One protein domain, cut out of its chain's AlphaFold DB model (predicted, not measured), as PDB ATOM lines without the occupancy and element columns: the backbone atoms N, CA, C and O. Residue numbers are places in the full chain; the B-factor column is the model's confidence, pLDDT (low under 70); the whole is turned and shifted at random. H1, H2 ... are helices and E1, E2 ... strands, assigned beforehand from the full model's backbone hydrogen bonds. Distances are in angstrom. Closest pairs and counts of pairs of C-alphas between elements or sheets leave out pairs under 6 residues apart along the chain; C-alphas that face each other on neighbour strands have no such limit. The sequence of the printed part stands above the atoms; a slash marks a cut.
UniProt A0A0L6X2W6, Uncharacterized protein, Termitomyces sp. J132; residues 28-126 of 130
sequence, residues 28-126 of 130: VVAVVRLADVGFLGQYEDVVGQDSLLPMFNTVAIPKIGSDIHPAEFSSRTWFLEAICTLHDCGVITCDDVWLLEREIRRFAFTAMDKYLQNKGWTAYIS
ATOM      1  N   VAL A  28     203.899 113.772 194.992       86.44
ATOM      2  CA  VAL A  28     203.550 112.706 195.932       86.44
ATOM      3  C   VAL A  28     204.741 112.439 196.838       86.44
ATOM      4  O   VAL A  28     205.802 112.022 196.381       86.44
ATOM      5  N   VAL A  29     204.552 112.665 198.137       90.38
ATOM      6  CA  VAL A  29     205.588 112.433 199.159       90.38
ATOM      7  C   VAL A  29     205.293 111.203 200.011       90.38
ATOM      8  O   VAL A  29     206.216 110.484 200.387       90.38
ATOM      9  N   ALA A  30     204.020 110.901 200.269       92.50
ATOM     10  CA  ALA A  30     203.592 109.770 201.083       92.50
ATOM     11  C   ALA A  30     202.494 108.970 200.376       92.50
ATOM     12  O   ALA A  30     201.575 109.545 199.798       92.50
ATOM     13  N   VAL A  31     202.587 107.645 200.467       92.94
ATOM     14  CA  VAL A  31     201.540 106.700 200.067       92.94
ATOM     15  C   VAL A  31     201.196 105.872 201.297       92.94
ATOM     16  O   VAL A  31     202.095 105.329 201.934       92.94
ATOM     17  N   VAL A  32     199.920 105.787 201.661       94.56
ATOM     18  CA  VAL A  32     199.480 105.066 202.863       94.56
ATOM     19  C   VAL A  32     198.506 103.974 202.449       94.56
ATOM     20  O   VAL A  32     197.478 104.259 201.839       94.56
ATOM     21  N   ARG A  33     198.834 102.720 202.760       94.75
ATOM     22  CA  ARG A  33     197.915 101.592 202.596       94.75
ATOM     23  C   ARG A  33     196.953 101.562 203.782       94.75
ATOM     24  O   ARG A  33     197.413 101.473 204.916       94.75
ATOM     25  N   LEU A  34     195.651 101.602 203.499       94.69
ATOM     26  CA  LEU A  34     194.599 101.553 204.520       94.69
ATOM     27  C   LEU A  34     194.056 100.144 204.763       94.69
ATOM     28  O   LEU A  34     193.778  99.811 205.901       94.69
ATOM     29  N   ALA A  35     193.904  99.335 203.714       93.81
ATOM     30  CA  ALA A  35     193.267  98.023 203.806       93.81
ATOM     31  C   ALA A  35     193.715  97.084 202.678       93.81
ATOM     32  O   ALA A  35     194.396  97.501 201.730       93.81
ATOM     33  N   ASP A  36     193.339  95.809 202.783       92.06
ATOM     34  CA  ASP A  36     193.324  94.874 201.655       92.06
ATOM     35  C   ASP A  36     191.906  94.739 201.096       92.06
ATOM     36  O   ASP A  36     191.031  94.139 201.715       92.06
ATOM     37  N   VAL A  37     191.687  95.280 199.901       91.38
ATOM     38  CA  VAL A  37     190.386  95.237 199.222       91.38
ATOM     39  C   VAL A  37     190.303  94.127 198.175       91.38
ATOM     40  O   VAL A  37     189.423  94.153 197.322       91.38
ATOM     41  N   GLY A  38     191.194  93.128 198.221       89.38
ATOM     42  CA  GLY A  38     191.202  92.021 197.258       89.38
ATOM     43  C   GLY A  38     189.892  91.222 197.201       89.38
ATOM     44  O   GLY A  38     189.613  90.568 196.198       89.38
ATOM     45  N   PHE A  39     189.053  91.310 198.236       88.81
ATOM     46  CA  PHE A  39     187.717  90.708 198.249       88.81
ATOM     47  C   PHE A  39     186.732  91.370 197.267       88.81
ATOM     48  O   PHE A  39     185.747  90.737 196.894       88.81
ATOM     49  N   LEU A  40     186.992  92.613 196.838       88.88
ATOM     50  CA  LEU A  40     186.189  93.323 195.837       88.88
ATOM     51  C   LEU A  40     186.491  92.868 194.400       88.88
ATOM     52  O   LEU A  40     185.728  93.198 193.499       88.88
ATOM     53  N   GLY A  41     187.567  92.104 194.180       90.38
ATOM     54  CA  GLY A  41     187.933  91.566 192.870       90.38
ATOM     55  C   GLY A  41     189.251  92.116 192.328       90.38
ATOM     56  O   GLY A  41     190.187  92.409 193.074       90.38
ATOM     57  N   GLN A  42     189.355  92.185 191.001       88.94
ATOM     58  CA  GLN A  42     190.515  92.748 190.313       88.94
ATOM     59  C   GLN A  42     190.482  94.278 190.351       88.94
ATOM     60  O   GLN A  42     189.495  94.890 190.748       88.94
ATOM     61  N   TYR A  43     191.568  94.915 189.906       84.50
ATOM     62  CA  TYR A  43     191.676  96.376 189.886       84.50
ATOM     63  C   TYR A  43     190.443  97.050 189.262       84.50
ATOM     64  O   TYR A  43     189.891  97.963 189.867       84.50
ATOM     65  N   GLU A  44     189.977  96.569 188.106       85.50
ATOM     66  CA  GLU A  44     188.809  97.138 187.419       85.50
ATOM     67  C   GLU A  44     187.496  96.951 188.189       85.50
ATOM     68  O   GLU A  44     186.631  97.818 188.107       85.50
ATOM     69  N   ASP A  45     187.369  95.890 188.988       87.12
ATOM     70  CA  ASP A  45     186.207  95.674 189.855       87.12
ATOM     71  C   ASP A  45     186.236  96.631 191.060       87.12
ATOM     72  O   ASP A  45     185.199  97.099 191.521       87.12
ATOM     73  N   VAL A  46     187.432  96.976 191.551       85.50
ATOM     74  CA  VAL A  46     187.639  97.910 192.671       85.50
ATOM     75  C   VAL A  46     187.402  99.362 192.242       85.50
ATOM     76  O   VAL A  46     186.656 100.090 192.896       85.50
ATOM     77  N   VAL A  47     188.043  99.805 191.154       80.31
ATOM     78  CA  VAL A  47     187.940 101.195 190.663       80.31
ATOM     79  C   VAL A  47     186.781 101.408 189.687       80.31
ATOM     80  O   VAL A  47     186.603 102.515 189.182       80.31
ATOM     81  N   GLY A  48     186.023 100.354 189.389       77.69
ATOM     82  CA  GLY A  48     184.918 100.374 188.443       77.69
ATOM     83  C   GLY A  48     183.745 101.244 188.885       77.69
ATOM     84  O   GLY A  48     183.654 101.709 190.025       77.69
ATOM     85  N   GLN A  49     182.811 101.441 187.955       75.44
ATOM     86  CA  GLN A  49     181.622 102.282 188.148       75.44
ATOM     87  C   GLN A  49     180.672 101.766 189.235       75.44
ATOM     88  O   GLN A  49     179.847 102.539 189.705       75.44
ATOM     89  N   ASP A  50     180.811 100.508 189.657       80.44
ATOM     90  CA  ASP A  50     179.862  99.837 190.550       80.44
ATOM     91  C   ASP A  50     180.441  99.512 191.944       80.44
ATOM     92  O   ASP A  50     179.803  98.807 192.721       80.44
ATOM     93  N   SER A  51     181.638 100.015 192.279       85.81
ATOM     94  CA  SER A  51     182.335  99.697 193.540       85.81
ATOM     95  C   SER A  51     182.711 100.952 194.337       85.81
ATOM     96  O   SER A  51     181.829 101.616 194.885       85.81
ATOM     97  N   LEU A  52     183.994 101.331 194.401       87.69
ATOM     98  CA  LEU A  52     184.431 102.457 195.236       87.69
ATOM     99  C   LEU A  52     183.963 103.824 194.713       87.69
ATOM    100  O   LEU A  52     183.728 104.736 195.504       87.69
ATOM    101  N   LEU A  53     183.817 103.988 193.393       86.31
ATOM    102  CA  LEU A  53     183.422 105.270 192.794       86.31
ATOM    103  C   LEU A  53     182.042 105.757 193.281       86.31
ATOM    104  O   LEU A  53     181.955 106.904 193.728       86.31
ATOM    105  N   PRO A  54     180.970 104.937 193.257       86.44
ATOM    106  CA  PRO A  54     179.690 105.290 193.867       86.44
ATOM    107  C   PRO A  54     179.795 105.718 195.329       86.44
ATOM    108  O   PRO A  54     179.149 106.692 195.701       86.44
ATOM    109  N   MET A  55     180.621 105.037 196.131       89.19
ATOM    110  CA  MET A  55     180.803 105.355 197.552       89.19
ATOM    111  C   MET A  55     181.436 106.736 197.734       89.19
ATOM    112  O   MET A  55     180.948 107.544 198.511       89.19
ATOM    113  N   PHE A  56     182.472 107.081 196.966       86.19
ATOM    114  CA  PHE A  56     183.044 108.431 197.046       86.19
ATOM    115  C   PHE A  56     182.083 109.519 196.554       86.19
ATOM    116  O   PHE A  56     182.101 110.632 197.078       86.19
ATOM    117  N   ASN A  57     181.207 109.203 195.598       84.38
ATOM    118  CA  ASN A  57     180.186 110.134 195.120       84.38
ATOM    119  C   ASN A  57     179.074 110.418 196.147       84.38
ATOM    120  O   ASN A  57     178.329 111.382 195.956       84.38
ATOM    121  N   THR A  58     178.941 109.628 197.222       85.12
ATOM    122  CA  THR A  58     177.999 109.949 198.310       85.12
ATOM    123  C   THR A  58     178.533 111.022 199.253       85.12
ATOM    124  O   THR A  58     177.743 111.652 199.955       85.12
ATOM    125  N   VAL A  59     179.849 111.252 199.273       86.00
ATOM    126  CA  VAL A  59     180.476 112.284 200.104       86.00
ATOM    127  C   VAL A  59     180.203 113.647 199.483       86.00
ATOM    128  O   VAL A  59     180.597 113.927 198.346       86.00
ATOM    129  N   ALA A  60     179.502 114.505 200.218       78.69
ATOM    130  CA  ALA A  60     179.024 115.765 199.682       78.69
ATOM    131  C   ALA A  60     180.194 116.699 199.337       78.69
ATOM    132  O   ALA A  60     181.029 117.037 200.173       78.69
ATOM    133  N   ILE A  61     180.213 117.174 198.093       78.94
ATOM    134  CA  ILE A  61     181.045 118.302 197.678       78.94
ATOM    135  C   ILE A  61     180.099 119.492 197.473       78.94
ATOM    136  O   ILE A  61     179.175 119.380 196.656       78.94
ATOM    137  N   PRO A  62     180.269 120.609 198.210       71.12
ATOM    138  CA  PRO A  62     179.392 121.765 198.094       71.12
ATOM    139  C   PRO A  62     179.315 122.245 196.650       71.12
ATOM    140  O   PRO A  62     180.321 122.572 196.019       71.12
ATOM    141  N   LYS A  63     178.095 122.287 196.115       69.25
ATOM    142  CA  LYS A  63     177.836 122.843 194.787       69.25
ATOM    143  C   LYS A  63     177.789 124.364 194.879       69.25
ATOM    144  O   LYS A  63     177.433 124.927 195.916       69.25
ATOM    145  N   ILE A  64     178.105 125.035 193.776       62.69
ATOM    146  CA  ILE A  64     177.944 126.487 193.657       62.69
ATOM    147  C   ILE A  64     176.482 126.841 193.972       62.69
ATOM    148  O   ILE A  64     175.569 126.277 193.371       62.69
ATOM    149  N   GLY A  65     176.269 127.745 194.933       63.69
ATOM    150  CA  GLY A  65     174.934 128.143 195.391       63.69
ATOM    151  C   GLY A  65     174.273 127.190 196.394       63.69
ATOM    152  O   GLY A  65     173.089 127.348 196.666       63.69
ATOM    153  N   SER A  66     175.003 126.204 196.930       65.75
ATOM    154  CA  SER A  66     174.536 125.435 198.090       65.75
ATOM    155  C   SER A  66     174.588 126.277 199.368       65.75
ATOM    156  O   SER A  66     175.460 127.131 199.518       65.75
ATOM    157  N   ASP A  67     173.666 126.010 200.296       64.62
ATOM    158  CA  ASP A  67     173.597 126.681 201.606       64.62
ATOM    159  C   ASP A  67     174.772 126.318 202.536       64.62
ATOM    160  O   ASP A  67     174.901 126.880 203.622       64.62
ATOM    161  N   ILE A  68     175.640 125.383 202.123       63.09
ATOM    162  CA  ILE A  68     176.851 125.019 202.858       63.09
ATOM    163  C   ILE A  68     177.864 126.139 202.653       63.09
ATOM    164  O   ILE A  68     178.360 126.365 201.545       63.09
ATOM    165  N   HIS A  69     178.176 126.851 203.730       60.97
ATOM    166  CA  HIS A  69     179.129 127.944 203.668       60.97
ATOM    167  C   HIS A  69     180.505 127.387 203.239       60.97
ATOM    168  O   HIS A  69     180.995 126.452 203.871       60.97
ATOM    169  N   PRO A  70     181.190 127.943 202.217       56.78
ATOM    170  CA  PRO A  70     182.463 127.409 201.713       56.78
ATOM    171  C   PRO A  70     183.567 127.238 202.771       56.78
ATOM    172  O   PRO A  70     184.484 126.450 202.575       56.78
ATOM    173  N   ALA A  71     183.478 127.954 203.898       58.34
ATOM    174  CA  ALA A  71     184.395 127.797 205.033       58.34
ATOM    175  C   ALA A  71     184.144 126.541 205.897       58.34
ATOM    176  O   ALA A  71     185.002 126.188 206.703       58.34
ATOM    177  N   GLU A  72     182.988 125.885 205.769       64.50
ATOM    178  CA  GLU A  72     182.662 124.629 206.466       64.50
ATOM    179  C   GLU A  72     183.242 123.408 205.737       64.50
ATOM    180  O   GLU A  72     183.515 122.373 206.349       64.50
ATOM    181  N   PHE A  73     183.502 123.542 204.435       72.88
ATOM    182  CA  PHE A  73     184.124 122.502 203.632       72.88
ATOM    183  C   PHE A  73     185.645 122.647 203.607       72.88
ATOM    184  O   PHE A  73     186.202 123.703 203.314       72.88
ATOM    185  N   SER A  74     186.337 121.545 203.877       80.50
ATOM    186  CA  SER A  74     187.783 121.443 203.719       80.50
ATOM    187  C   SER A  74     188.141 120.071 203.164       80.50
ATOM    188  O   SER A  74     187.408 119.104 203.374       80.50
ATOM    189  N   SER A  75     189.305 119.956 202.518       81.25
ATOM    190  CA  SER A  75     189.848 118.653 202.104       81.25
ATOM    191  C   SER A  75     189.964 117.677 203.276       81.25
ATOM    192  O   SER A  75     189.803 116.474 203.094       81.25
ATOM    193  N   ARG A  76     190.184 118.200 204.489       86.50
ATOM    194  CA  ARG A  76     190.157 117.433 205.734       86.50
ATOM    195  C   ARG A  76     188.762 116.878 206.014       86.50
ATOM    196  O   ARG A  76     188.648 115.684 206.240       86.50
ATOM    197  N   THR A  77     187.724 117.714 205.991       85.75
ATOM    198  CA  THR A  77     186.333 117.286 206.233       85.75
ATOM    199  C   THR A  77     185.912 116.222 205.223       85.75
ATOM    200  O   THR A  77     185.480 115.147 205.626       85.75
ATOM    201  N   TRP A  78     186.145 116.474 203.930       87.94
ATOM    202  CA  TRP A  78     185.826 115.520 202.864       87.94
ATOM    203  C   TRP A  78     186.557 114.186 203.048       87.94
ATOM    204  O   TRP A  78     185.954 113.125 202.933       87.94
ATOM    205  N   PHE A  79     187.852 114.228 203.382       90.06
ATOM    206  CA  PHE A  79     188.636 113.021 203.644       90.06
ATOM    207  C   PHE A  79     188.058 112.205 204.806       90.06
ATOM    208  O   PHE A  79     187.876 111.000 204.664       90.06
ATOM    209  N   LEU A  80     187.749 112.847 205.937       92.00
ATOM    210  CA  LEU A  80     187.187 112.161 207.104       92.00
ATOM    211  C   LEU A  80     185.842 111.498 206.760       92.00
ATOM    212  O   LEU A  80     185.644 110.330 207.080       92.00
ATOM    213  N   GLU A  81     184.954 112.203 206.052       91.25
ATOM    214  CA  GLU A  81     183.663 111.661 205.607       91.25
ATOM    215  C   GLU A  81     183.813 110.497 204.617       91.25
ATOM    216  O   GLU A  81     183.073 109.514 204.698       91.25
ATOM    217  N   ALA A  82     184.792 110.566 203.712       92.38
ATOM    218  CA  ALA A  82     185.095 109.482 202.786       92.38
ATOM    219  C   ALA A  82     185.561 108.217 203.520       92.38
ATOM    220  O   ALA A  82     185.091 107.126 203.208       92.38
ATOM    221  N   ILE A  83     186.431 108.349 204.526       94.81
ATOM    222  CA  ILE A  83     186.865 107.210 205.345       94.81
ATOM    223  C   ILE A  83     185.693 106.623 206.139       94.81
ATOM    224  O   ILE A  83     185.536 105.403 206.145       94.81
ATOM    225  N   CYS A  84     184.838 107.459 206.741       93.94
ATOM    226  CA  CYS A  84     183.621 106.983 207.407       93.94
ATOM    227  C   CYS A  84     182.711 106.216 206.437       93.94
ATOM    228  O   CYS A  84     182.260 105.124 206.755       93.94
ATOM    229  N   THR A  85     182.511 106.732 205.221       94.12
ATOM    230  CA  THR A  85     181.689 106.067 204.196       94.12
ATOM    231  C   THR A  85     182.241 104.685 203.841       94.12
ATOM    232  O   THR A  85     181.488 103.717 203.764       94.12
ATOM    233  N   LEU A  86     183.562 104.567 203.653       93.81
ATOM    234  CA  LEU A  86     184.213 103.281 203.383       93.81
ATOM    235  C   LEU A  86     184.075 102.308 204.562       93.81
ATOM    236  O   LEU A  86     183.899 101.110 204.339       93.81
ATOM    237  N   HIS A  87     184.146 102.813 205.796       94.38
ATOM    238  CA  HIS A  87     183.940 102.015 207.000       94.38
ATOM    239  C   HIS A  87     182.510 101.478 207.097       94.38
ATOM    240  O   HIS A  87     182.310 100.272 207.230       94.38
ATOM    241  N   ASP A  88     181.520 102.356 206.942       92.94
ATOM    242  CA  ASP A  88     180.099 102.012 207.025       92.94
ATOM    243  C   ASP A  88     179.683 101.017 205.930       92.94
ATOM    244  O   ASP A  88     178.800 100.182 206.128       92.94
ATOM    245  N   CYS A  89     180.353 101.075 204.775       91.00
ATOM    246  CA  CYS A  89     180.157 100.148 203.661       91.00
ATOM    247  C   CYS A  89     180.948  98.832 203.811       91.00
ATOM    248  O   CYS A  89     180.870  97.976 202.929       91.00
ATOM    249  N   GLY A  90     181.715  98.653 204.893       90.62
ATOM    250  CA  GLY A  90     182.510  97.452 205.160       90.62
ATOM    251  C   GLY A  90     183.717  97.270 204.235       90.62
ATOM    252  O   GLY A  90     184.231  96.159 204.118       90.62
ATOM    253  N   VAL A  91     184.166  98.339 203.568       92.44
ATOM    254  CA  VAL A  91     185.362  98.307 202.711       92.44
ATOM    255  C   VAL A  91     186.637  98.293 203.542       92.44
ATOM    256  O   VAL A  91     187.600  97.616 203.188       92.44
ATOM    257  N   ILE A  92     186.632  99.052 204.635       94.50
ATOM    258  CA  ILE A  92     187.723  99.135 205.602       94.50
ATOM    259  C   ILE A  92     187.151  99.016 207.013       94.50
ATOM    260  O   ILE A  92     186.008  99.389 207.270       94.50
ATOM    261  N   THR A  93     187.958  98.574 207.965       94.81
ATOM    262  CA  THR A  93     187.647  98.720 209.391       94.81
ATOM    263  C   THR A  93     188.510  99.840 209.943       94.81
ATOM    264  O   THR A  93     189.729  99.738 209.867       94.81
ATOM    265  N   CYS A  94     187.907 100.926 210.434       94.69
ATOM    266  CA  CYS A  94     188.648 102.065 210.967       94.69
ATOM    267  C   CYS A  94     187.865 102.736 212.104       94.69
ATOM    268  O   CYS A  94     187.063 103.639 211.873       94.69
ATOM    269  N   ASP A  95     188.091 102.265 213.330       89.94
ATOM    270  CA  ASP A  95     187.267 102.618 214.496       89.94
ATOM    271  C   ASP A  95     187.413 104.087 214.923       89.94
ATOM    272  O   ASP A  95     186.486 104.681 215.473       89.94
ATOM    273  N   ASP A  96     188.583 104.683 214.677       93.25
ATOM    274  CA  ASP A  96     188.862 106.080 215.002       93.25
ATOM    275  C   ASP A  96     189.548 106.798 213.831       93.25
ATOM    276  O   ASP A  96     190.775 106.859 213.691       93.25
ATOM    277  N   VAL A  97     188.715 107.404 212.987       93.50
ATOM    278  CA  VAL A  97     189.150 108.175 211.817       93.50
ATOM    279  C   VAL A  97     189.991 109.404 212.213       93.50
ATOM    280  O   VAL A  97     190.852 109.849 211.449       93.50
ATOM    281  N   TRP A  98     189.827 109.943 213.426       92.75
ATOM    282  CA  TRP A  98     190.659 111.053 213.904       92.75
ATOM    283  C   TRP A  98     192.074 110.595 214.254       92.75
ATOM    284  O   TRP A  98     193.035 111.349 214.057       92.75
ATOM    285  N   LEU A  99     192.239 109.368 214.754       95.06
ATOM    286  CA  LEU A  99     193.566 108.779 214.927       95.06
ATOM    287  C   LEU A  99     194.237 108.511 213.581       95.06
ATOM    288  O   LEU A  99     195.413 108.861 213.442       95.06
ATOM    289  N   LEU A 100     193.500 108.011 212.580       95.75
ATOM    290  CA  LEU A 100     194.011 107.881 211.208       95.75
ATOM    291  C   LEU A 100     194.508 109.230 210.673       95.75
ATOM    292  O   LEU A 100     195.609 109.342 210.139       95.75
ATOM    293  N   GLU A 101     193.722 110.287 210.845       95.19
ATOM    294  CA  GLU A 101     194.078 111.623 210.370       95.19
ATOM    295  C   GLU A 101     195.370 112.147 211.021       95.19
ATOM    296  O   GLU A 101     196.236 112.734 210.361       95.19
ATOM    297  N   ARG A 102     195.546 111.899 212.324       95.00
ATOM    298  CA  ARG A 102     196.784 112.231 213.047       95.00
ATOM    299  C   ARG A 102     197.965 111.385 212.577       95.00
ATOM    300  O   ARG A 102     199.076 111.911 212.492       95.00
ATOM    301  N   GLU A 103     197.743 110.108 212.292       95.81
ATOM    302  CA  GLU A 103     198.745 109.180 211.771       95.81
ATOM    303  C   GLU A 103     199.236 109.608 210.382       95.81
ATOM    304  O   GLU A 103     200.435 109.833 210.201       95.81
ATOM    305  N   ILE A 104     198.326 109.838 209.433       94.50
ATOM    306  CA  ILE A 104     198.662 110.284 208.072       94.50
ATOM    307  C   ILE A 104     199.446 111.596 208.112       94.50
ATOM    308  O   ILE A 104     200.423 111.765 207.379       94.50
ATOM    309  N   ARG A 105     199.082 112.520 209.009       93.75
ATOM    310  CA  ARG A 105     199.824 113.774 209.177       93.75
ATOM    311  C   ARG A 105     201.267 113.532 209.620       93.75
ATOM    312  O   ARG A 105     202.176 114.174 209.100       93.75
ATOM    313  N   ARG A 106     201.496 112.600 210.552       95.06
ATOM    314  CA  ARG A 106     202.853 112.205 210.977       95.06
ATOM    315  C   ARG A 106     203.630 111.584 209.818       95.06
ATOM    316  O   ARG A 106     204.761 111.996 209.578       95.06
ATOM    317  N   PHE A 107     203.012 110.672 209.067       95.75
ATOM    318  CA  PHE A 107     203.620 110.076 207.875       95.75
ATOM    319  C   PHE A 107     204.009 111.126 206.838       95.75
ATOM    320  O   PHE A 107     205.116 111.062 206.310       95.75
ATOM    321  N   ALA A 108     203.154 112.120 206.590       92.25
ATOM    322  CA  ALA A 108     203.444 113.209 205.665       92.25
ATOM    323  C   ALA A 108     204.681 114.016 206.097       92.25
ATOM    324  O   ALA A 108     205.560 114.255 205.271       92.25
ATOM    325  N   PHE A 109     204.802 114.368 207.383       92.69
ATOM    326  CA  PHE A 109     205.993 115.054 207.899       92.69
ATOM    327  C   PHE A 109     207.260 114.207 207.734       92.69
ATOM    328  O   PHE A 109     208.240 114.671 207.155       92.69
ATOM    329  N   THR A 110     207.227 112.941 208.160       93.38
ATOM    330  CA  THR A 110     208.379 112.035 208.030       93.38
ATOM    331  C   THR A 110     208.760 111.781 206.570       93.38
ATOM    332  O   THR A 110     209.939 111.664 206.235       93.38
ATOM    333  N   ALA A 111     207.773 111.686 205.681       94.06
ATOM    334  CA  ALA A 111     208.011 111.483 204.262       94.06
ATOM    335  C   ALA A 111     208.598 112.726 203.590       94.06
ATOM    336  O   ALA A 111     209.461 112.588 202.728       94.06
ATOM    337  N   MET A 112     208.176 113.924 204.001       92.44
ATOM    338  CA  MET A 112     208.710 115.179 203.476       92.44
ATOM    339  C   MET A 112     210.201 115.330 203.792       92.44
ATOM    340  O   MET A 112     210.979 115.688 202.908       92.44
ATOM    341  N   ASP A 113     210.626 114.968 205.006       89.94
ATOM    342  CA  ASP A 113     212.047 114.964 205.376       89.94
ATOM    343  C   ASP A 113     212.873 114.047 204.465       89.94
ATOM    344  O   ASP A 113     213.960 114.416 204.012       89.94
ATOM    345  N   LYS A 114     212.341 112.864 204.133       87.12
ATOM    346  CA  LYS A 114     212.978 111.928 203.192       87.12
ATOM    347  C   LYS A 114     212.971 112.467 201.762       87.12
ATOM    348  O   LYS A 114     214.004 112.416 201.096       87.12
ATOM    349  N   TYR A 115     211.853 113.037 201.314       87.88
ATOM    350  CA  TYR A 115     211.721 113.647 199.991       87.88
ATOM    351  C   TYR A 115     212.748 114.765 199.781       87.88
ATOM    352  O   TYR A 115     213.347 114.868 198.709       87.88
ATOM    353  N   LEU A 116     213.028 115.583 200.800       86.62
ATOM    354  CA  LEU A 116     214.061 116.617 200.708       86.62
ATOM    355  C   LEU A 116     215.457 116.040 200.423       86.62
ATOM    356  O   LEU A 116     216.251 116.713 199.763       86.62
ATOM    357  N   GLN A 117     215.724 114.797 200.839       86.44
ATOM    358  CA  GLN A 117     216.998 114.103 200.640       86.44
ATOM    359  C   GLN A 117     217.071 113.347 199.308       86.44
ATOM    360  O   GLN A 117     218.093 113.409 198.629       86.44
ATOM    361  N   ASN A 118     216.010 112.627 198.929       86.19
ATOM    362  CA  ASN A 118     216.046 111.669 197.814       86.19
ATOM    363  C   ASN A 118     215.098 111.995 196.646       86.19
ATOM    364  O   ASN A 118     215.149 111.312 195.627       86.19
ATOM    365  N   LYS A 119     214.245 113.021 196.783       85.00
ATOM    366  CA  LYS A 119     213.208 113.419 195.809       85.00
ATOM    367  C   LYS A 119     212.206 112.310 195.449       85.00
ATOM    368  O   LYS A 119     211.577 112.378 194.399       85.00
ATOM    369  N   GLY A 120     212.050 111.307 196.312       85.81
ATOM    370  CA  GLY A 120     211.110 110.198 196.157       85.81
ATOM    371  C   GLY A 120     209.993 110.207 197.203       85.81
ATOM    372  O   GLY A 120     209.953 111.048 198.098       85.81
ATOM    373  N   TRP A 121     209.091 109.234 197.105       91.31
ATOM    374  CA  TRP A 121     207.986 109.036 198.044       91.31
ATOM    375  C   TRP A 121     208.309 107.946 199.075       91.31
ATOM    376  O   TRP A 121     209.237 107.153 198.912       91.31
ATOM    377  N   THR A 122     207.525 107.897 200.151       92.94
ATOM    378  CA  THR A 122     207.598 106.839 201.171       92.94
ATOM    379  C   THR A 122     206.252 106.133 201.303       92.94
ATOM    380  O   THR A 122     205.223 106.799 201.415       92.94
ATOM    381  N   ALA A 123     206.256 104.796 201.296       93.75
ATOM    382  CA  ALA A 123     205.074 104.001 201.621       93.75
ATOM    383  C   ALA A 123     204.976 103.731 203.124       93.75
ATOM    384  O   ALA A 123     205.975 103.420 203.774       93.75
ATOM    385  N   TYR A 124     203.750 103.783 203.627       96.12
ATOM    386  CA  TYR A 124     203.366 103.398 204.976       96.12
ATOM    387  C   TYR A 124     202.167 102.454 204.922       96.12
ATOM    388  O   TYR A 124     201.436 102.402 203.929       96.12
ATOM    389  N   ILE A 125     201.958 101.722 206.007       96.38
ATOM    390  CA  ILE A 125     200.742 100.955 206.265       96.38
ATOM    391  C   ILE A 125     200.104 101.603 207.490       96.38
ATOM    392  O   ILE A 125     200.825 101.926 208.434       96.38
ATOM    393  N   SER A 126     198.799 101.855 207.436       95.94
ATOM    394  CA  SER A 126     198.074 102.400 208.579       95.94
ATOM    395  C   SER A 126     198.016 101.379 209.712       95.94
ATOM    396  O   SER A 126     197.819 100.191 209.470       95.94
TER     397      SER A 126
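What this domain is: This is residues 28 to 126 of the 130 residues of an uncharacterized protein of Termitomyces sp. J132 (UniProt A0A0L6X2W6). The model is two loose lobes joined by one long helix: H4 starts beside the middle of H3 and runs away from it, and its farther part packs on the short two-stranded sheet E1 E2. The other lobe is H3 with the short helix H2 at its side and H1 beyond H2, while residues 63 to 69 stick out as the free tip of a long loop. The printed part has 99 residues, with four named helices and two named strands in the order E1 H1 H2 H3 H4 E2; the sheet, E1 next to E2, is parallel, and the class is mostly helix. The whole is loose, with a radius of gyration of the C-alphas of 15.7 A and spans of 44 by 38 by 25 A.

Where its parts are: Strand E1 takes residues 30 to 33, 10.1 A long, with C-alpha 30 at (203.592, 109.770, 201.083). H1 is residues 43 to 47, 6.1 A, and H2 is residues 52 to 57, 8.8 A. H3, residues 75 to 88, is 19.9 A long and begins with C-alpha 75 at (189.848, 118.653, 202.104). H4, residues 97 to 118, is the longest helix at 30.5 A. E2 takes residues 122 to 125, 10.4 A, and ends with C-alpha 125 at (200.742, 100.955, 206.265).

How they stand to each other: E1 and E2 are parallel neighbours at 24 degrees, with N 31 and O 122 at 2.9 A and N 124 and O 31 at 2.8 A, within hydrogen-bond range. E1, H1 to H4 and E2 form a strand-helix-strand unit, two parallel neighbour strands with helices between them in the chain. The closest C-alphas of E1 and H4 are those of Ala 30 and Ala 111, 5.7 A apart; those of H4 and E2 are Ala 111 and Thr 122, 5.6 A apart. H4 touches H3 with residues 97 to 101 alone, at a steep tilt of 57 degrees, opposite ways; the closest C-alphas are those of Leu 80 and Val 97, 6.5 A apart. H3 touches H2 with residues 82 to 86 alone, at a steep tilt of 52 degrees, opposite ways; the C-alphas of Phe 56 and Ala 82 are closest, at 6.2 A. H1 and H2 are close but not clearly touching, with the C-alphas of Val 46 and Leu 52 closest, at 6.1 A. H1 and H4 are apart, and so are H3 and E2. Every O i to N i+4 pair is within hydrogen-bond range in H1, H2 and H3, and 17 of 18 are in H4.

The domain as a whole: The two C-alphas farthest apart, those of Asp 67 and Gln 117, are 45.2 A from each other. The printed part has no cut. The link from H2 to H3, residues 58 to 74, is long, and within it residues 63 to 69 stand free. The mean pLDDT of the printed part is 86.8; residues 63 to 72 are under 70.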